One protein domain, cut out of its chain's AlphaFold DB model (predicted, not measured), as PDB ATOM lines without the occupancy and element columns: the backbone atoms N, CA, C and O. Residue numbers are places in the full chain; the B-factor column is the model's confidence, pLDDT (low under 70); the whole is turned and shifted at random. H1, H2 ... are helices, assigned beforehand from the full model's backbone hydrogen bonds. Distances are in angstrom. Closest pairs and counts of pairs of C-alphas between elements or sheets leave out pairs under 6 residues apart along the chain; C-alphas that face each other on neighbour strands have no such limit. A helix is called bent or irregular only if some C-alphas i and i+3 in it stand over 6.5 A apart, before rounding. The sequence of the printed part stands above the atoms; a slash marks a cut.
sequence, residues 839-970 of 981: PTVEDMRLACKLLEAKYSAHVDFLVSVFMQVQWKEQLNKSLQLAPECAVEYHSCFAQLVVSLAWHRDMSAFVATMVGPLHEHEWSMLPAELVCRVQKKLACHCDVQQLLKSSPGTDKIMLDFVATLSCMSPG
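What this domain is: This is residues 839 to 970 of the 981 residues of an uncharacterized protein of Amblyomma triste (UniProt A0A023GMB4). A compact body of nearly aligned helices: H4, the longest by residues, lies in the middle with H1 and H6 on it running its way, and H8 runs back beside H6 with H5 beside H8. H3 folds back into H4 as a helical hairpin, H2 runs across one side of the body with few contacts, its beginning sticking out at residues 853 to 857, and little H7 sits at a corner by H8. The printed part has 132 residues with eight named helices, H1 to H8 in that order, and no named strand: the class is all helix. The radius of gyration of the C-alphas is 14.3 A, and the spans are 41 by 40 by 26 A.

Where its parts are: H1, residues 841 to 849, begins with C-alpha 841 at (0.988, 5.131, 50.551). H2, residues 853 to 868, is 23.4 A long and irregular, with C-alphas 854 and 857 8.1 A apart and a kink of 53 degrees near residue 860. H3 is residues 871 to 878. H4, residues 883 to 900, is 25.9 A long and begins at C-alpha 883 (-7.045, 1.660, 58.737). H5, residues 907 to 919, 20.3 A, is only just irregular, with C-alphas 916 and 919 6.7 A apart. H6, residues 927 to 940, is 20.5 A long; H7 is residues 943 to 946; H8, residues 953 to 964, 16.3 A, ends at C-alpha 964 (-17.215, 1.411, 44.114).

How they stand to each other: H1 touches H4 at a shallow tilt of 31 degrees, the same way, the closest C-alphas being those of Val 841 and Tyr 889, 5.4 A apart. H2 is close to but not clearly touching H4, about perpendicular at 76 degrees, with the C-alphas of Val 863 and Leu 900 closest at 7.2 A. H3 and H4, a helical hairpin, only just touch, with 3 pairs of C-alphas within 8 A; Ser 878 and Ala 886 have the closest C-alphas, 5.7 A. H4, with residues 891 to 899 alone, touches H6, the same way at a shallow tilt of 8 degrees; C-alphas 898 and 933 are closest at 6.6 A. H5 touches H8, the same way at a shallow tilt of 25 degrees, the closest C-alphas being those of Gly 915 and Ile 956, 5.9 A. H6 touches H8, opposite ways at a shallow tilt of 13 degrees, with C-alphas 934 and 961 closest at 6.7 A. H7 and H8 touch only at the corner, with C-alphas 946 and 955 closest at 5.5 A. H1 and H6 are apart. Every O i to N i+4 pair is within hydrogen-bond range in H1, H3, H4, H6 and H8, against 6 of 12 in H2 and 4 of 9 in H5, where 3 of 10 O i to N i+3 pairs are within range; H7 is too short for an O i to N i+4 pair.

The domain as a whole: The two C-alphas farthest apart are those of Ala 882 and Lys 948, 42.4 A. The printed part has no cut, and no link is long. Model confidence is under 70 at residues 918 to 919, 943 to 951 and 966 to 970; the mean pLDDT of the printed part is 82.3.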
ATOM      1  N   PRO A 839       4.281  -0.496  45.970       90.81
ATOM      2  CA  PRO A 839       4.158   0.928  46.265       90.81
ATOM      3  C   PRO A 839       3.678   1.170  47.700       90.81
ATOM      4  O   PRO A 839       2.807   0.474  48.214       90.81
ATOM      5  N   THR A 840       4.264   2.165  48.358       91.06
ATOM      6  CA  THR A 840       3.815   2.665  49.663       91.06
ATOM      7  C   THR A 840       2.671   3.670  49.492       91.06
ATOM      8  O   THR A 840       2.393   4.133  48.384       91.06
ATOM      9  N   VAL A 841       2.011   4.064  50.589       90.81
ATOM     10  CA  VAL A 841       0.988   5.131  50.551       90.81
ATOM     11  C   VAL A 841       1.563   6.425  49.966       90.81
ATOM     12  O   VAL A 841       0.900   7.083  49.169       90.81
ATOM     13  N   GLU A 842       2.816   6.762  50.291       91.88
ATOM     14  CA  GLU A 842       3.467   7.949  49.731       91.88
ATOM     15  C   GLU A 842       3.686   7.813  48.220       91.88
ATOM     16  O   GLU A 842       3.342   8.725  47.473       91.88
ATOM     17  N   ASP A 843       4.141   6.654  47.735       93.62
ATOM     18  CA  ASP A 843       4.325   6.423  46.295       93.62
ATOM     19  C   ASP A 843       3.014   6.584  45.517       93.62
ATOM     20  O   ASP A 843       2.996   7.182  44.436       93.62
ATOM     21  N   MET A 844       1.907   6.110  46.099       93.75
ATOM     22  CA  MET A 844       0.561   6.258  45.547       93.75
ATOM     23  C   MET A 844       0.107   7.724  45.518       93.75
ATOM     24  O   MET A 844      -0.458   8.169  44.516       93.75
ATOM     25  N   ARG A 845       0.404   8.512  46.563       93.06
ATOM     26  CA  ARG A 845       0.155   9.966  46.561       93.06
ATOM     27  C   ARG A 845       0.952  10.668  45.464       93.06
ATOM     28  O   ARG A 845       0.402  11.517  44.760       93.06
ATOM     29  N   LEU A 846       2.230  10.320  45.301       93.50
ATOM     30  CA  LEU A 846       3.084  10.871  44.246       93.50
ATOM     31  C   LEU A 846       2.554  10.500  42.852       93.50
ATOM     32  O   LEU A 846       2.459  11.365  41.983       93.50
ATOM     33  N   ALA A 847       2.101   9.260  42.655       93.31
ATOM     34  CA  ALA A 847       1.447   8.841  41.418       93.31
ATOM     35  C   ALA A 847       0.162   9.643  41.138       93.31
ATOM     36  O   ALA A 847      -0.046  10.095  40.015       93.31
ATOM     37  N   CYS A 848      -0.682   9.898  42.143       91.31
ATOM     38  CA  CYS A 848      -1.867  10.747  41.973       91.31
ATOM     39  C   CYS A 848      -1.516  12.188  41.569       91.31
ATOM     40  O   CYS A 848      -2.240  12.776  40.763       91.31
ATOM     41  N   LYS A 849      -0.414  12.756  42.084       91.31
ATOM     42  CA  LYS A 849       0.056  14.104  41.707       91.31
ATOM     43  C   LYS A 849       0.452  14.201  40.229       91.31
ATOM     44  O   LYS A 849       0.278  15.259  39.633       91.31
ATOM     45  N   LEU A 850       0.924  13.112  39.611       90.94
ATOM     46  CA  LEU A 850       1.264  13.076  38.177       90.94
ATOM     47  C   LEU A 850       0.058  13.267  37.246       90.94
ATOM     48  O   LEU A 850       0.242  13.550  36.066       90.94
ATOM     49  N   LEU A 851      -1.170  13.148  37.759       88.00
ATOM     50  CA  LEU A 851      -2.392  13.399  36.989       88.00
ATOM     51  C   LEU A 851      -2.670  14.898  36.770       88.00
ATOM     52  O   LEU A 851      -3.592  15.252  36.032       88.00
ATOM     53  N   GLU A 852      -1.929  15.788  37.435       88.81
ATOM     54  CA  GLU A 852      -2.037  17.231  37.235       88.81
ATOM     55  C   GLU A 852      -1.523  17.625  35.840       88.81
ATOM     56  O   GLU A 852      -0.469  17.171  35.399       88.81
ATOM     57  N   ALA A 853      -2.227  18.534  35.152       84.62
ATOM     58  CA  ALA A 853      -1.950  18.882  33.751       84.62
ATOM     59  C   ALA A 853      -0.509  19.366  33.480       84.62
ATOM     60  O   ALA A 853      -0.002  19.191  32.375       84.62
ATOM     61  N   LYS A 854       0.162  19.945  34.483       86.06
ATOM     62  CA  LYS A 854       1.564  20.392  34.385       86.06
ATOM     63  C   LYS A 854       2.579  19.250  34.250       86.06
ATOM     64  O   LYS A 854       3.694  19.518  33.824       86.06
ATOM     65  N   TYR A 855       2.213  18.015  34.598       88.19
ATOM     66  CA  TYR A 855       3.092  16.840  34.544       88.19
ATOM     67  C   TYR A 855       2.685  15.849  33.447       88.19
ATOM     68  O   TYR A 855       3.071  14.681  33.490       88.19
ATOM     69  N   SER A 856       1.927  16.302  32.442       87.00
ATOM     70  CA  SER A 856       1.421  15.459  31.351       87.00
ATOM     71  C   SER A 856       2.518  14.666  30.626       87.00
ATOM     72  O   SER A 856       2.289  13.515  30.266       87.00
ATOM     73  N   ALA A 857       3.729  15.225  30.502       86.75
ATOM     74  CA  ALA A 857       4.895  14.567  29.901       86.75
ATOM     75  C   ALA A 857       5.364  13.296  30.643       86.75
ATOM     76  O   ALA A 857       6.110  12.494  30.091       86.75
ATOM     77  N   HIS A 858       4.937  13.095  31.892       91.69
ATOM     78  CA  HIS A 858       5.323  11.958  32.729       91.69
ATOM     79  C   HIS A 858       4.222  10.884  32.825       91.69
ATOM     80  O   HIS A 858       4.452   9.830  33.422       91.69
ATOM     81  N   VAL A 859       3.036  11.132  32.251       91.25
ATOM     82  CA  VAL A 859       1.880  10.222  32.336       91.25
ATOM     83  C   VAL A 859       2.136   8.918  31.585       91.25
ATOM     84  O   VAL A 859       1.802   7.859  32.105       91.25
ATOM     85  N   ASP A 860       2.784   8.965  30.420       91.25
ATOM     86  CA  ASP A 860       3.122   7.758  29.648       91.25
ATOM     87  C   ASP A 860       4.040   6.816  30.449       91.25
ATOM     88  O   ASP A 860       3.826   5.603  30.489       91.25
ATOM     89  N   PHE A 861       5.016   7.376  31.172       93.69
ATOM     90  CA  PHE A 861       5.880   6.603  32.064       93.69
ATOM     91  C   PHE A 861       5.116   6.048  33.275       93.69
ATOM     92  O   PHE A 861       5.278   4.876  33.609       93.69
ATOM     93  N   LEU A 862       4.235   6.846  33.895       94.31
ATOM     94  CA  LEU A 862       3.352   6.367  34.964       94.31
ATOM     95  C   LEU A 862       2.500   5.185  34.493       94.31
ATOM     96  O   LEU A 862       2.413   4.197  35.212       94.31
ATOM     97  N   VAL A 863       1.896   5.267  33.305       92.94
ATOM     98  CA  VAL A 863       1.089   4.182  32.724       92.94
ATOM     99  C   VAL A 863       1.940   2.929  32.524       92.94
ATOM    100  O   VAL A 863       1.537   1.850  32.955       92.94
ATOM    101  N   SER A 864       3.143   3.070  31.959       92.81
ATOM    102  CA  SER A 864       4.086   1.958  31.779       92.81
ATOM    103  C   SER A 864       4.424   1.245  33.094       92.81
ATOM    104  O   SER A 864       4.366   0.017  33.160       92.81
ATOM    105  N   VAL A 865       4.723   1.997  34.161       93.56
ATOM    106  CA  VAL A 865       5.001   1.430  35.491       93.56
ATOM    107  C   VAL A 865       3.737   0.818  36.095       93.56
ATOM    108  O   VAL A 865       3.759  -0.325  36.546       93.56
ATOM    109  N   PHE A 866       2.617   1.545  36.062       93.00
ATOM    110  CA  PHE A 866       1.343   1.137  36.653       93.00
ATOM    111  C   PHE A 866       0.840  -0.187  36.071       93.00
ATOM    112  O   PHE A 866       0.365  -1.034  36.822       93.00
ATOM    113  N   MET A 867       0.983  -0.405  34.761       91.50
ATOM    114  CA  MET A 867       0.560  -1.653  34.118       91.50
ATOM    115  C   MET A 867       1.390  -2.873  34.528       91.50
ATOM    116  O   MET A 867       0.897  -3.996  34.442       91.50
ATOM    117  N   GLN A 868       2.636  -2.678  34.967       91.75
ATOM    118  CA  GLN A 868       3.516  -3.779  35.359       91.75
ATOM    119  C   GLN A 868       3.250  -4.264  36.791       91.75
ATOM    120  O   GLN A 868       3.510  -5.429  37.085       91.75
ATOM    121  N   VAL A 869       2.714  -3.412  37.672       91.19
ATOM    122  CA  VAL A 869       2.487  -3.729  39.093       91.19
ATOM    123  C   VAL A 869       1.404  -4.802  39.277       91.19
ATOM    124  O   VAL A 869       0.311  -4.729  38.713       91.19
ATOM    125  N   GLN A 870       1.663  -5.773  40.158       89.56
ATOM    126  CA  GLN A 870       0.708  -6.831  40.511       89.56
ATOM    127  C   GLN A 870      -0.371  -6.351  41.501       89.56
ATOM    128  O   GLN A 870      -0.410  -6.751  42.667       89.56
ATOM    129  N   TRP A 871      -1.280  -5.486  41.044       89.25
ATOM    130  CA  TRP A 871      -2.238  -4.787  41.916       89.25
ATOM    131  C   TRP A 871      -3.138  -5.686  42.762       89.25
ATOM    132  O   TRP A 871      -3.449  -5.318  43.890       89.25
ATOM    133  N   LYS A 872      -3.530  -6.869  42.272       85.62
ATOM    134  CA  LYS A 872      -4.377  -7.799  43.041       85.62
ATOM    135  C   LYS A 872      -3.701  -8.231  44.346       85.62
ATOM    136  O   LYS A 872      -4.344  -8.274  45.389       85.62
ATOM    137  N   GLU A 873      -2.402  -8.518  44.300       86.69
ATOM    138  CA  GLU A 873      -1.636  -8.877  45.495       86.69
ATOM    139  C   GLU A 873      -1.402  -7.668  46.398       86.69
ATOM    140  O   GLU A 873      -1.525  -7.775  47.616       86.69
ATOM    141  N   GLN A 874      -1.098  -6.510  45.807       88.31
ATOM    142  CA  GLN A 874      -0.791  -5.295  46.562       88.31
ATOM    143  C   GLN A 874      -2.010  -4.731  47.300       88.31
ATOM    144  O   GLN A 874      -1.883  -4.300  48.442       88.31
ATOM    145  N   LEU A 875      -3.199  -4.784  46.695       86.81
ATOM    146  CA  LEU A 875      -4.451  -4.392  47.348       86.81
ATOM    147  C   LEU A 875      -4.792  -5.326  48.519       86.81
ATOM    148  O   LEU A 875      -5.146  -4.867  49.597       86.81
ATOM    149  N   ASN A 876      -4.584  -6.638  48.368       85.88
ATOM    150  CA  ASN A 876      -4.776  -7.573  49.480       85.88
ATOM    151  C   ASN A 876      -3.773  -7.339  50.625       85.88
ATOM    152  O   ASN A 876      -4.137  -7.452  51.794       85.88
ATOM    153  N   LYS A 877      -2.515  -7.007  50.306       85.25
ATOM    154  CA  LYS A 877      -1.487  -6.672  51.307       85.25
ATOM    155  C   LYS A 877      -1.785  -5.349  52.015       85.25
ATOM    156  O   LYS A 877      -1.552  -5.246  53.215       85.25
ATOM    157  N   SER A 878      -2.330  -4.355  51.313       85.44
ATOM    158  CA  SER A 878      -2.605  -3.034  51.892       85.44
ATOM    159  C   SER A 878      -3.709  -3.055  52.956       85.44
ATOM    160  O   SER A 878      -3.715  -2.194  53.831       85.44
ATOM    161  N   LEU A 879      -4.576  -4.075  52.966       83.44
ATOM    162  CA  LEU A 879      -5.547  -4.316  54.044       83.44
ATOM    163  C   LEU A 879      -4.893  -4.608  55.407       83.44
ATOM    164  O   LEU A 879      -5.553  -4.492  56.435       83.44
ATOM    165  N   GLN A 880      -3.610  -4.987  55.430       83.56
ATOM    166  CA  GLN A 880      -2.845  -5.215  56.663       83.56
ATOM    167  C   GLN A 880      -2.254  -3.918  57.247       83.56
ATOM    168  O   GLN A 880      -1.672  -3.943  58.331       83.56
ATOM    169  N   LEU A 881      -2.371  -2.789  56.537       83.69
ATOM    170  CA  LEU A 881      -1.923  -1.479  57.011       83.69
ATOM    171  C   LEU A 881      -2.874  -0.922  58.080       83.69
ATOM    172  O   LEU A 881      -3.994  -1.397  58.265       83.69
ATOM    173  N   ALA A 882      -2.445   0.144  58.763       86.38
ATOM    174  CA  ALA A 882      -3.337   0.912  59.625       86.38
ATOM    175  C   ALA A 882      -4.589   1.370  58.837       86.38
ATOM    176  O   ALA A 882      -4.450   1.733  57.664       86.38
ATOM    177  N   PRO A 883      -5.789   1.405  59.451       82.94
ATOM    178  CA  PRO A 883      -7.045   1.660  58.737       82.94
ATOM    179  C   PRO A 883      -7.030   2.939  57.891       82.94
ATOM    180  O   PRO A 883      -7.474   2.930  56.748       82.94
ATOM    181  N   GLU A 884      -6.456   4.023  58.417       84.31
ATOM    182  CA  GLU A 884      -6.320   5.304  57.711       84.31
ATOM    183  C   GLU A 884      -5.445   5.181  56.452       84.31
ATOM    184  O   GLU A 884      -5.807   5.663  55.378       84.31
ATOM    185  N   CYS A 885      -4.326   4.461  56.556       86.50
ATOM    186  CA  CYS A 885      -3.415   4.200  55.443       86.50
ATOM    187  C   CYS A 885      -4.041   3.283  54.387       86.50
ATOM    188  O   CYS A 885      -3.836   3.502  53.194       86.50
ATOM    189  N   ALA A 886      -4.817   2.277  54.804       86.12
ATOM    190  CA  ALA A 886      -5.533   1.392  53.890       86.12
ATOM    191  C   ALA A 886      -6.597   2.164  53.092       86.12
ATOM    192  O   ALA A 886      -6.640   2.047  51.866       86.12
ATOM    193  N   VAL A 887      -7.396   3.009  53.760       86.88
ATOM    194  CA  VAL A 887      -8.393   3.883  53.112       86.88
ATOM    195  C   VAL A 887      -7.733   4.785  52.074       86.88
ATOM    196  O   VAL A 887      -8.215   4.906  50.943       86.88
ATOM    197  N   GLU A 888      -6.616   5.410  52.434       88.69
ATOM    198  CA  GLU A 888      -5.901   6.319  51.547       88.69
ATOM    199  C   GLU A 888      -5.277   5.595  50.348       88.69
ATOM    200  O   GLU A 888      -5.409   6.049  49.210       88.69
ATOM    201  N   TYR A 889      -4.673   4.429  50.571       91.25
ATOM    202  CA  TYR A 889      -4.096   3.610  49.511       91.25
ATOM    203  C   TYR A 889      -5.143   3.204  48.462       91.25
ATOM    204  O   TYR A 889      -4.937   3.393  47.258       91.25
ATOM    205  N   HIS A 890      -6.302   2.708  48.913       88.88
ATOM    206  CA  HIS A 890      -7.419   2.346  48.035       88.88
ATOM    207  C   HIS A 890      -8.002   3.570  47.324       88.88
ATOM    208  O   HIS A 890      -8.361   3.492  46.147       88.88
ATOM    209  N   SER A 891      -8.044   4.717  48.009       90.00
ATOM    210  CA  SER A 891      -8.485   5.988  47.434       90.00
ATOM    211  C   SER A 891      -7.592   6.432  46.273       90.00
ATOM    212  O   SER A 891      -8.089   6.749  45.189       90.00
ATOM    213  N   CYS A 892      -6.271   6.403  46.465       91.00
ATOM    214  CA  CYS A 892      -5.306   6.723  45.418       91.00
ATOM    215  C   CYS A 892      -5.403   5.750  44.237       91.00
ATOM    216  O   CYS A 892      -5.436   6.188  43.086       91.00
ATOM    217  N   PHE A 893      -5.511   4.444  44.502       91.38
ATOM    218  CA  PHE A 893      -5.663   3.437  43.451       91.38
ATOM    219  C   PHE A 893      -6.921   3.678  42.605       91.38
ATOM    220  O   PHE A 893      -6.827   3.763  41.380       91.38
ATOM    221  N   ALA A 894      -8.083   3.859  43.240       87.56
ATOM    222  CA  ALA A 894      -9.339   4.112  42.534       87.56
ATOM    223  C   ALA A 894      -9.263   5.384  41.674       87.56
ATOM    224  O   ALA A 894      -9.714   5.398  40.525       87.56
ATOM    225  N   GLN A 895      -8.635   6.445  42.194       89.38
ATOM    226  CA  GLN A 895      -8.410   7.674  41.441       89.38
ATOM    227  C   GLN A 895      -7.494   7.454  40.228       89.38
ATOM    228  O   GLN A 895      -7.794   7.973  39.149       89.38
ATOM    229  N   LEU A 896      -6.398   6.710  40.381       90.62
ATOM    230  CA  LEU A 896      -5.447   6.419  39.304       90.62
ATOM    231  C   LEU A 896      -6.089   5.588  38.195       90.62
ATOM    232  O   LEU A 896      -6.065   6.016  37.044       90.62
ATOM    233  N   VAL A 897      -6.739   4.471  38.535       89.62
ATOM    234  CA  VAL A 897      -7.388   3.585  37.553       89.62
ATOM    235  C   VAL A 897      -8.390   4.358  36.701       89.62
ATOM    236  O   VAL A 897      -8.322   4.318  35.477       89.62
ATOM    237  N   VAL A 898      -9.279   5.130  37.331       87.12
ATOM    238  CA  VAL A 898     -10.315   5.894  36.616       87.12
ATOM    239  C   VAL A 898      -9.709   7.006  35.766       87.12
ATOM    240  O   VAL A 898     -10.228   7.332  34.705       87.12
ATOM    241  N   SER A 899      -8.604   7.603  36.208       87.31
ATOM    242  CA  SER A 899      -7.949   8.677  35.458       87.31
ATOM    243  C   SER A 899      -7.151   8.172  34.259       87.31
ATOM    244  O   SER A 899      -6.997   8.915  33.296       87.31
ATOM    245  N   LEU A 900      -6.637   6.942  34.324       89.19
ATOM    246  CA  LEU A 900      -5.765   6.360  33.306       89.19
ATOM    247  C   LEU A 900      -6.504   5.414  32.347       89.19
ATOM    248  O   LEU A 900      -5.971   5.112  31.287       89.19
ATOM    249  N   ALA A 901      -7.722   4.966  32.670       85.50
ATOM    250  CA  ALA A 901      -8.434   3.927  31.917       85.50
ATOM    251  C   ALA A 901      -8.590   4.198  30.406       85.50
ATOM    252  O   ALA A 901      -8.540   3.257  29.620       85.50
ATOM    253  N   TRP A 902      -8.741   5.464  29.997       86.75
ATOM    254  CA  TRP A 902      -8.881   5.868  28.586       86.75
ATOM    255  C   TRP A 902      -7.557   6.227  27.900       86.75
ATOM    256  O   TRP A 902      -7.556   6.716  26.771       86.75
ATOM    257  N   HIS A 903      -6.417   6.003  28.556       87.31
ATOM    258  CA  HIS A 903      -5.116   6.125  27.906       87.31
ATOM    259  C   HIS A 903      -4.939   5.011  26.859       87.31
ATOM    260  O   HIS A 903      -5.427   3.894  27.045       87.31
ATOM    261  N   ARG A 904      -4.252   5.310  25.748       84.75
ATOM    262  CA  ARG A 904      -4.130   4.420  24.575       84.75
ATOM    263  C   ARG A 904      -3.630   3.010  24.924       84.75
ATOM    264  O   ARG A 904      -4.108   2.040  24.340       84.75
ATOM    265  N   ASP A 905      -2.738   2.901  25.907       85.19
ATOM    266  CA  ASP A 905      -2.055   1.650  26.252       85.19
ATOM    267  C   ASP A 905      -2.801   0.846  27.344       85.19
ATOM    268  O   ASP A 905      -2.519  -0.329  27.563       85.19
ATOM    269  N   MET A 906      -3.822   1.434  27.988       86.06
ATOM    270  CA  MET A 906      -4.512   0.856  29.153       86.06
ATOM    271  C   MET A 906      -5.662  -0.102  28.813       86.06
ATOM    272  O   MET A 906      -6.129  -0.824  29.692       86.06
ATOM    273  N   SER A 907      -6.124  -0.155  27.562       82.19
ATOM    274  CA  SER A 907      -7.312  -0.939  27.169       82.19
ATOM    275  C   SER A 907      -7.220  -2.431  27.539       82.19
ATOM    276  O   SER A 907      -8.141  -2.982  28.146       82.19
ATOM    277  N   ALA A 908      -6.086  -3.077  27.249       83.12
ATOM    278  CA  ALA A 908      -5.843  -4.480  27.592       83.12
ATOM    279  C   ALA A 908      -5.672  -4.696  29.107       83.12
ATOM    280  O   ALA A 908      -6.154  -5.689  29.657       83.12
ATOM    281  N   PHE A 909      -5.023  -3.752  29.794       86.00
ATOM    282  CA  PHE A 909      -4.851  -3.789  31.246       86.00
ATOM    283  C   PHE A 909      -6.199  -3.664  31.973       86.00
ATOM    284  O   PHE A 909      -6.488  -4.443  32.876       86.00
ATOM    285  N   VAL A 910      -7.072  -2.745  31.549       84.25
ATOM    286  CA  VAL A 910      -8.418  -2.582  32.124       84.25
ATOM    287  C   VAL A 910      -9.232  -3.866  31.957       84.25
ATOM    288  O   VAL A 910      -9.844  -4.332  32.918       84.25
ATOM    289  N   ALA A 911      -9.181  -4.490  30.778       80.06
ATOM    290  CA  ALA A 911      -9.898  -5.737  30.525       80.06
ATOM    291  C   ALA A 911      -9.433  -6.907  31.411       80.06
ATOM    292  O   ALA A 911     -10.252  -7.710  31.854       80.06
ATOM    293  N   THR A 912      -8.130  -6.999  31.679       82.06
ATOM    294  CA  THR A 912      -7.524  -8.130  32.401       82.06
ATOM    295  C   THR A 912      -7.472  -7.938  33.916       82.06
ATOM    296  O   THR A 912      -7.691  -8.899  34.650       82.06
ATOM    297  N   MET A 913      -7.217  -6.718  34.396       82.94
ATOM    298  CA  MET A 913      -7.025  -6.419  35.819       82.94
ATOM    299  C   MET A 913      -8.246  -5.792  36.490       82.94
ATOM    300  O   MET A 913      -8.539  -6.144  37.627       82.94
ATOM    301  N   VAL A 914      -8.970  -4.880  35.830       78.12
ATOM    302  CA  VAL A 914     -10.082  -4.148  36.471       78.12
ATOM    303  C   VAL A 914     -11.359  -4.987  36.525       78.12
ATOM    304  O   VAL A 914     -12.051  -4.963  37.541       78.12
ATOM    305  N   GLY A 915     -11.639  -5.788  35.492       71.75
ATOM    306  CA  GLY A 915     -12.807  -6.682  35.466       71.75
ATOM    307  C   GLY A 915     -12.897  -7.636  36.675       71.75
ATOM    308  O   GLY A 915     -13.935  -7.684  37.330       71.75
ATOM    309  N   PRO A 916     -11.818  -8.355  37.047       74.50
ATOM    310  CA  PRO A 916     -11.820  -9.241  38.218       74.50
ATOM    311  C   PRO A 916     -11.861  -8.536  39.588       74.50
ATOM    312  O   PRO A 916     -12.057  -9.203  40.602       74.50
ATOM    313  N   LEU A 917     -11.656  -7.214  39.664       77.50
ATOM    314  CA  LEU A 917     -11.596  -6.471  40.936       77.50
ATOM    315  C   LEU A 917     -12.975  -6.150  41.539       77.50
ATOM    316  O   LEU A 917     -13.041  -5.548  42.614       77.50
ATOM    317  N   HIS A 918     -14.076  -6.569  40.904       69.62
ATOM    318  CA  HIS A 918     -15.428  -6.440  41.464       69.62
ATOM    319  C   HIS A 918     -15.630  -7.248  42.756       69.62
ATOM    320  O   HIS A 918     -16.461  -6.884  43.583       69.62
ATOM    321  N   GLU A 919     -14.858  -8.322  42.944       68.00
ATOM    322  CA  GLU A 919     -14.924  -9.181  44.134       68.00
ATOM    323  C   GLU A 919     -14.131  -8.625  45.332       68.00
ATOM    324  O   GLU A 919     -14.209  -9.172  46.431       68.00
ATOM    325  N   HIS A 920     -13.355  -7.553  45.140       77.75
ATOM    326  CA  HIS A 920     -12.549  -6.943  46.196       77.75
ATOM    327  C   HIS A 920     -13.385  -5.998  47.082       77.75
ATOM    328  O   HIS A 920     -14.404  -5.455  46.649       77.75
ATOM    329  N   GLU A 921     -12.987  -5.798  48.342       75.56
ATOM    330  CA  GLU A 921     -13.757  -4.978  49.282       75.56
ATOM    331  C   GLU A 921     -13.466  -3.479  49.100       75.56
ATOM    332  O   GLU A 921     -12.380  -3.001  49.404       75.56
ATOM    333  N   TRP A 922     -14.464  -2.717  48.643       82.94
ATOM    334  CA  TRP A 922     -14.357  -1.268  48.389       82.94
ATOM    335  C   TRP A 922     -15.163  -0.397  49.373       82.94
ATOM    336  O   TRP A 922     -15.307   0.807  49.169       82.94
ATOM    337  N   SER A 923     -15.694  -0.992  50.447       73.69
ATOM    338  CA  SER A 923     -16.584  -0.357  51.441       73.69
ATOM    339  C   SER A 923     -15.945   0.815  52.206       73.69
ATOM    340  O   SER A 923     -16.654   1.632  52.786       73.69
ATOM    341  N   MET A 924     -14.615   0.905  52.184       80.06
ATOM    342  CA  MET A 924     -13.803   1.861  52.940       80.06
ATOM    343  C   MET A 924     -13.568   3.211  52.233       80.06
ATOM    344  O   MET A 924     -12.889   4.077  52.779       80.06
ATOM    345  N   LEU A 925     -14.080   3.403  51.011       82.56
ATOM    346  CA  LEU A 925     -13.815   4.612  50.226       82.56
ATOM    347  C   LEU A 925     -14.660   5.822  50.678       82.56
ATOM    348  O   LEU A 925     -15.872   5.692  50.854       82.56
ATOM    349  N   PRO A 926     -14.074   7.036  50.772       83.75
ATOM    350  CA  PRO A 926     -14.825   8.249  51.092       83.75
ATOM    351  C   PRO A 926     -15.880   8.585  50.028       83.75
ATOM    352  O   PRO A 926     -15.579   8.623  48.830       83.75
ATOM    353  N   ALA A 927     -17.098   8.937  50.455       80.69
ATOM    354  CA  ALA A 927     -18.210   9.266  49.553       80.69
ATOM    355  C   ALA A 927     -17.876  10.404  48.564       80.69
ATOM    356  O   ALA A 927     -18.255  10.362  47.393       80.69
ATOM    357  N   GLU A 928     -17.099  11.401  48.997       82.75
ATOM    358  CA  GLU A 928     -16.650  12.506  48.140       82.75
ATOM    359  C   GLU A 928     -15.746  12.045  46.988       82.75
ATOM    360  O   GLU A 928     -15.797  12.593  45.883       82.75
ATOM    361  N   LEU A 929     -14.904  11.033  47.222       83.75
ATOM    362  CA  LEU A 929     -14.055  10.457  46.185       83.75
ATOM    363  C   LEU A 929     -14.890   9.675  45.171       83.75
ATOM    364  O   LEU A 929     -14.682   9.844  43.971       83.75
ATOM    365  N   VAL A 930     -15.860   8.887  45.640       82.50
ATOM    366  CA  VAL A 930     -16.784   8.138  44.775       82.50
ATOM    367  C   VAL A 930     -17.539   9.095  43.844       82.50
ATOM    368  O   VAL A 930     -17.546   8.888  42.632       82.50
ATOM    369  N   CYS A 931     -18.056  10.213  44.364       82.62
ATOM    370  CA  CYS A 931     -18.678  11.266  43.552       82.62
ATOM    371  C   CYS A 931     -17.723  11.863  42.501       82.62
ATOM    372  O   CYS A 931     -18.128  12.140  41.369       82.62
ATOM    373  N   ARG A 932     -16.444  12.080  42.844       82.38
ATOM    374  CA  ARG A 932     -15.432  12.580  41.891       82.38
ATOM    375  C   ARG A 932     -15.129  11.561  40.793       82.38
ATOM    376  O   ARG A 932     -15.052  11.941  39.626       82.38
ATOM    377  N   VAL A 933     -14.994  10.288  41.152       83.88
ATOM    378  CA  VAL A 933     -14.780   9.171  40.222       83.88
ATOM    379  C   VAL A 933     -15.959   9.026  39.253       83.88
ATOM    380  O   VAL A 933     -15.740   8.961  38.045       83.88
ATOM    381  N   GLN A 934     -17.199   9.080  39.751       83.31
ATOM    382  CA  GLN A 934     -18.416   9.041  38.929       83.31
ATOM    383  C   GLN A 934     -18.478  10.190  37.919       83.31
ATOM    384  O   GLN A 934     -18.752   9.968  36.741       83.31
ATOM    385  N   LYS A 935     -18.175  11.423  38.352       83.50
ATOM    386  CA  LYS A 935     -18.104  12.578  37.442       83.50
ATOM    387  C   LYS A 935     -17.053  12.369  36.354       83.50
ATOM    388  O   LYS A 935     -17.300  12.694  35.199       83.50
ATOM    389  N   LYS A 936     -15.894  11.810  36.709       81.31
ATOM    390  CA  LYS A 936     -14.795  11.585  35.764       81.31
ATOM    391  C   LYS A 936     -15.141  10.518  34.722       81.31
ATOM    392  O   LYS A 936     -14.868  10.744  33.546       81.31
ATOM    393  N   LEU A 937     -15.810   9.437  35.136       83.38
ATOM    394  CA  LEU A 937     -16.405   8.440  34.238       83.38
ATOM    395  C   LEU A 937     -17.413   9.100  33.287       83.38
ATOM    396  O   LEU A 937     -17.303   8.931  32.078       83.38
ATOM    397  N   ALA A 938     -18.350   9.897  33.809       81.56
ATOM    398  CA  ALA A 938     -19.375  10.558  32.999       81.56
ATOM    399  C   ALA A 938     -18.795  11.508  31.932       81.56
ATOM    400  O   ALA A 938     -19.403  11.689  30.883       81.56
ATOM    401  N   CYS A 939     -17.623  12.103  32.180       82.25
ATOM    402  CA  CYS A 939     -16.953  12.981  31.218       82.25
ATOM    403  C   CYS A 939     -16.205  12.246  30.091       82.25
ATOM    404  O   CYS A 939     -15.967  12.865  29.060       82.25
ATOM    405  N   HIS A 940     -15.796  10.987  30.287       77.75
ATOM    406  CA  HIS A 940     -14.930  10.258  29.340       77.75
ATOM    407  C   HIS A 940     -15.608   9.043  28.693       77.75
ATOM    408  O   HIS A 940     -15.142   8.566  27.664       77.75
ATOM    409  N   CYS A 941     -16.700   8.555  29.281       78.56
ATOM    410  CA  CYS A 941     -17.437   7.398  28.795       78.56
ATOM    411  C   CYS A 941     -18.279   7.750  27.560       78.56
ATOM    412  O   CYS A 941     -19.114   8.657  27.605       78.56
ATOM    413  N   ASP A 942     -18.093   7.008  26.468       77.00
ATOM    414  CA  ASP A 942     -18.926   7.128  25.272       77.00
ATOM    415  C   ASP A 942     -20.149   6.203  25.373       77.00
ATOM    416  O   ASP A 942     -20.062   4.971  25.340       77.00
ATOM    417  N   VAL A 943     -21.334   6.812  25.446       69.38
ATOM    418  CA  VAL A 943     -22.620   6.108  25.548       69.38
ATOM    419  C   VAL A 943     -22.864   5.172  24.354       69.38
ATOM    420  O   VAL A 943     -23.539   4.154  24.499       69.38
ATOM    421  N   GLN A 944     -22.288   5.455  23.181       66.25
ATOM    422  CA  GLN A 944     -22.421   4.596  22.000       66.25
ATOM    423  C   GLN A 944     -21.551   3.332  22.079       66.25
ATOM    424  O   GLN A 944     -21.909   2.302  21.503       66.25
ATOM    425  N   GLN A 945     -20.424   3.381  22.796       64.75
ATOM    426  CA  GLN A 945     -19.544   2.229  23.032       64.75
ATOM    427  C   GLN A 945     -20.147   1.260  24.061       64.75
ATOM    428  O   GLN A 945     -20.009   0.047  23.905       64.75
ATOM    429  N   LEU A 946     -20.891   1.770  25.053       65.75
ATOM    430  CA  LEU A 946     -21.584   0.967  26.075       65.75
ATOM    431  C   LEU A 946     -22.655   0.018  25.507       65.75
ATOM    432  O   LEU A 946     -22.955  -1.011  26.111       65.75
ATOM    433  N   LEU A 947     -23.234   0.361  24.353       61.22
ATOM    434  CA  LEU A 947     -24.315  -0.393  23.708       61.22
ATOM    435  C   LEU A 947     -23.810  -1.515  22.778       61.22
ATOM    436  O   LEU A 947     -24.617  -2.294  22.269       61.22
ATOM    437  N   LYS A 948     -22.493  -1.620  22.543       63.78
ATOM    438  CA  LYS A 948     -21.887  -2.682  21.719       63.78
ATOM    439  C   LYS A 948     -21.740  -3.984  22.524       63.78
ATOM    440  O   LYS A 948     -21.525  -3.969  23.732       63.78
ATOM    441  N   SER A 949     -21.857  -5.135  21.855       52.50
ATOM    442  CA  SER A 949     -21.890  -6.466  22.496       52.50
ATOM    443  C   SER A 949     -20.550  -6.937  23.081       52.50
ATOM    444  O   SER A 949     -20.541  -7.794  23.963       52.50
ATOM    445  N   SER A 950     -19.423  -6.380  22.632       55.88
ATOM    446  CA  SER A 950     -18.086  -6.651  23.177       55.88
ATOM    447  C   SER A 950     -17.803  -5.785  24.416       55.88
ATOM    448  O   SER A 950     -18.079  -4.586  24.360       55.88
ATOM    449  N   PRO A 951     -17.213  -6.321  25.504       60.78
ATOM    450  CA  PRO A 951     -16.873  -5.531  26.685       60.78
ATOM    451  C   PRO A 951     -15.706  -4.579  26.372       60.78
ATOM    452  O   PRO A 951     -14.540  -4.942  26.488       60.78
ATOM    453  N   GLY A 952     -16.027  -3.366  25.922       72.38
ATOM    454  CA  GLY A 952     -15.061  -2.274  25.795       72.38
ATOM    455  C   GLY A 952     -14.703  -1.673  27.157       72.38
ATOM    456  O   GLY A 952     -15.420  -1.881  28.140       72.38
ATOM    457  N   THR A 953     -13.617  -0.895  27.201       80.25
ATOM    458  CA  THR A 953     -13.133  -0.170  28.392       80.25
ATOM    459  C   THR A 953     -14.266   0.542  29.140       80.25
ATOM    460  O   THR A 953     -14.359   0.428  30.358       80.25
ATOM    461  N   ASP A 954     -15.182   1.190  28.415       82.12
ATOM    462  CA  ASP A 954     -16.316   1.935  28.978       82.12
ATOM    463  C   ASP A 954     -17.251   1.072  29.838       82.12
ATOM    464  O   ASP A 954     -17.674   1.497  30.913       82.12
ATOM    465  N   LYS A 955     -17.545  -0.163  29.405       81.00
ATOM    466  CA  LYS A 955     -18.444  -1.078  30.126       81.00
ATOM    467  C   LYS A 955     -17.789  -1.619  31.395       81.00
ATOM    468  O   LYS A 955     -18.402  -1.597  32.455       81.00
ATOM    469  N   ILE A 956     -16.525  -2.029  31.301       82.75
ATOM    470  CA  ILE A 956     -15.758  -2.556  32.442       82.75
ATOM    471  C   ILE A 956     -15.558  -1.468  33.504       82.75
ATOM    472  O   ILE A 956     -15.691  -1.719  34.701       82.75
ATOM    473  N   MET A 957     -15.292  -0.234  33.072       84.38
ATOM    474  CA  MET A 957     -15.170   0.908  33.975       84.38
ATOM    475  C   MET A 957     -16.512   1.316  34.594       84.38
ATOM    476  O   MET A 957     -16.533   1.695  35.764       84.38
ATOM    477  N   LEU A 958     -17.627   1.206  33.861       82.94
ATOM    478  CA  LEU A 958     -18.969   1.416  34.412       82.94
ATOM    479  C   LEU A 958     -19.284   0.393  35.514       82.94
ATOM    480  O   LEU A 958     -19.702   0.794  36.601       82.94
ATOM    481  N   ASP A 959     -19.020  -0.894  35.274       81.00
ATOM    482  CA  ASP A 959     -19.235  -1.972  36.249       81.00
ATOM    483  C   ASP A 959     -18.325  -1.806  37.486       81.00
ATOM    484  O   ASP A 959     -18.750  -1.985  38.636       81.00
ATOM    485  N   PHE A 960     -17.081  -1.360  37.279       83.44
ATOM    486  CA  PHE A 960     -16.144  -1.056  38.361       83.44
ATOM    487  C   PHE A 960     -16.633   0.113  39.220       83.44
ATOM    488  O   PHE A 960     -16.749  -0.027  40.437       83.44
ATOM    489  N   VAL A 961     -17.002   1.244  38.613       83.12
ATOM    490  CA  VAL A 961     -17.512   2.415  39.344       83.12
ATOM    491  C   VAL A 961     -18.855   2.122  40.020       83.12
ATOM    492  O   VAL A 961     -19.082   2.603  41.132       83.12
ATOM    493  N   ALA A 962     -19.722   1.298  39.422       80.25
ATOM    494  CA  ALA A 962     -20.948   0.824  40.065       80.25
ATOM    495  C   ALA A 962     -20.643   0.020  41.341       80.25
ATOM    496  O   ALA A 962     -21.304   0.213  42.364       80.25
ATOM    497  N   THR A 963     -19.592  -0.807  41.314       80.44
ATOM    498  CA  THR A 963     -19.106  -1.550  42.487       80.44
ATOM    499  C   THR A 963     -18.549  -0.612  43.566       80.44
ATOM    500  O   THR A 963     -18.940  -0.727  44.728       80.44
ATOM    501  N   LEU A 964     -17.724   0.379  43.190       80.75
ATOM    502  CA  LEU A 964     -17.215   1.411  44.114       80.75
ATOM    503  C   LEU A 964     -18.348   2.230  44.760       80.75
ATOM    504  O   LEU A 964     -18.236   2.670  45.899       80.75
ATOM    505  N   SER A 965     -19.452   2.418  44.033       71.38
ATOM    506  CA  SER A 965     -20.624   3.185  44.472       71.38
ATOM    507  C   SER A 965     -21.610   2.371  45.317       71.38
ATOM    508  O   SER A 965     -22.669   2.888  45.670       71.38
ATOM    509  N   CYS A 966     -21.300   1.102  45.619       66.50
ATOM    510  CA  CYS A 966     -22.220   0.151  46.253       66.50
ATOM    511  C   CYS A 966     -23.555  -0.030  45.491       66.50
ATOM    512  O   CYS A 966     -24.579  -0.328  46.102       66.50
ATOM    513  N   MET A 967     -23.556   0.142  44.162       50.44
ATOM    514  CA  MET A 967     -24.748   0.086  43.301       50.44
ATOM    515  C   MET A 967     -24.912  -1.236  42.526       50.44
ATOM    516  O   MET A 967     -25.798  -1.333  41.677       50.44
ATOM    517  N   SER A 968     -24.108  -2.272  42.791       43.78
ATOM    518  CA  SER A 968     -24.248  -3.562  42.102       43.78
ATOM    519  C   SER A 968     -25.457  -4.375  42.616       43.78
ATOM    520  O   SER A 968     -25.611  -4.583  43.826       43.78
ATOM    521  N   PRO A 969     -26.335  -4.877  41.724       42.81
ATOM    522  CA  PRO A 969     -27.438  -5.746  42.104       42.81
ATOM    523  C   PRO A 969     -26.939  -7.190  42.280       42.81
ATOM    524  O   PRO A 969     -26.799  -7.932  41.316       42.81
ATOM    525  N   GLY A 970     -26.733  -7.599  43.536       38.75
ATOM    526  CA  GLY A 970     -26.779  -9.005  43.953       38.75
ATOM    527  C   GLY A 970     -25.446  -9.677  44.297       38.75
ATOM    528  O   GLY A 970     -24.782 -10.208  43.426       38.75
TER     529      GLY A 970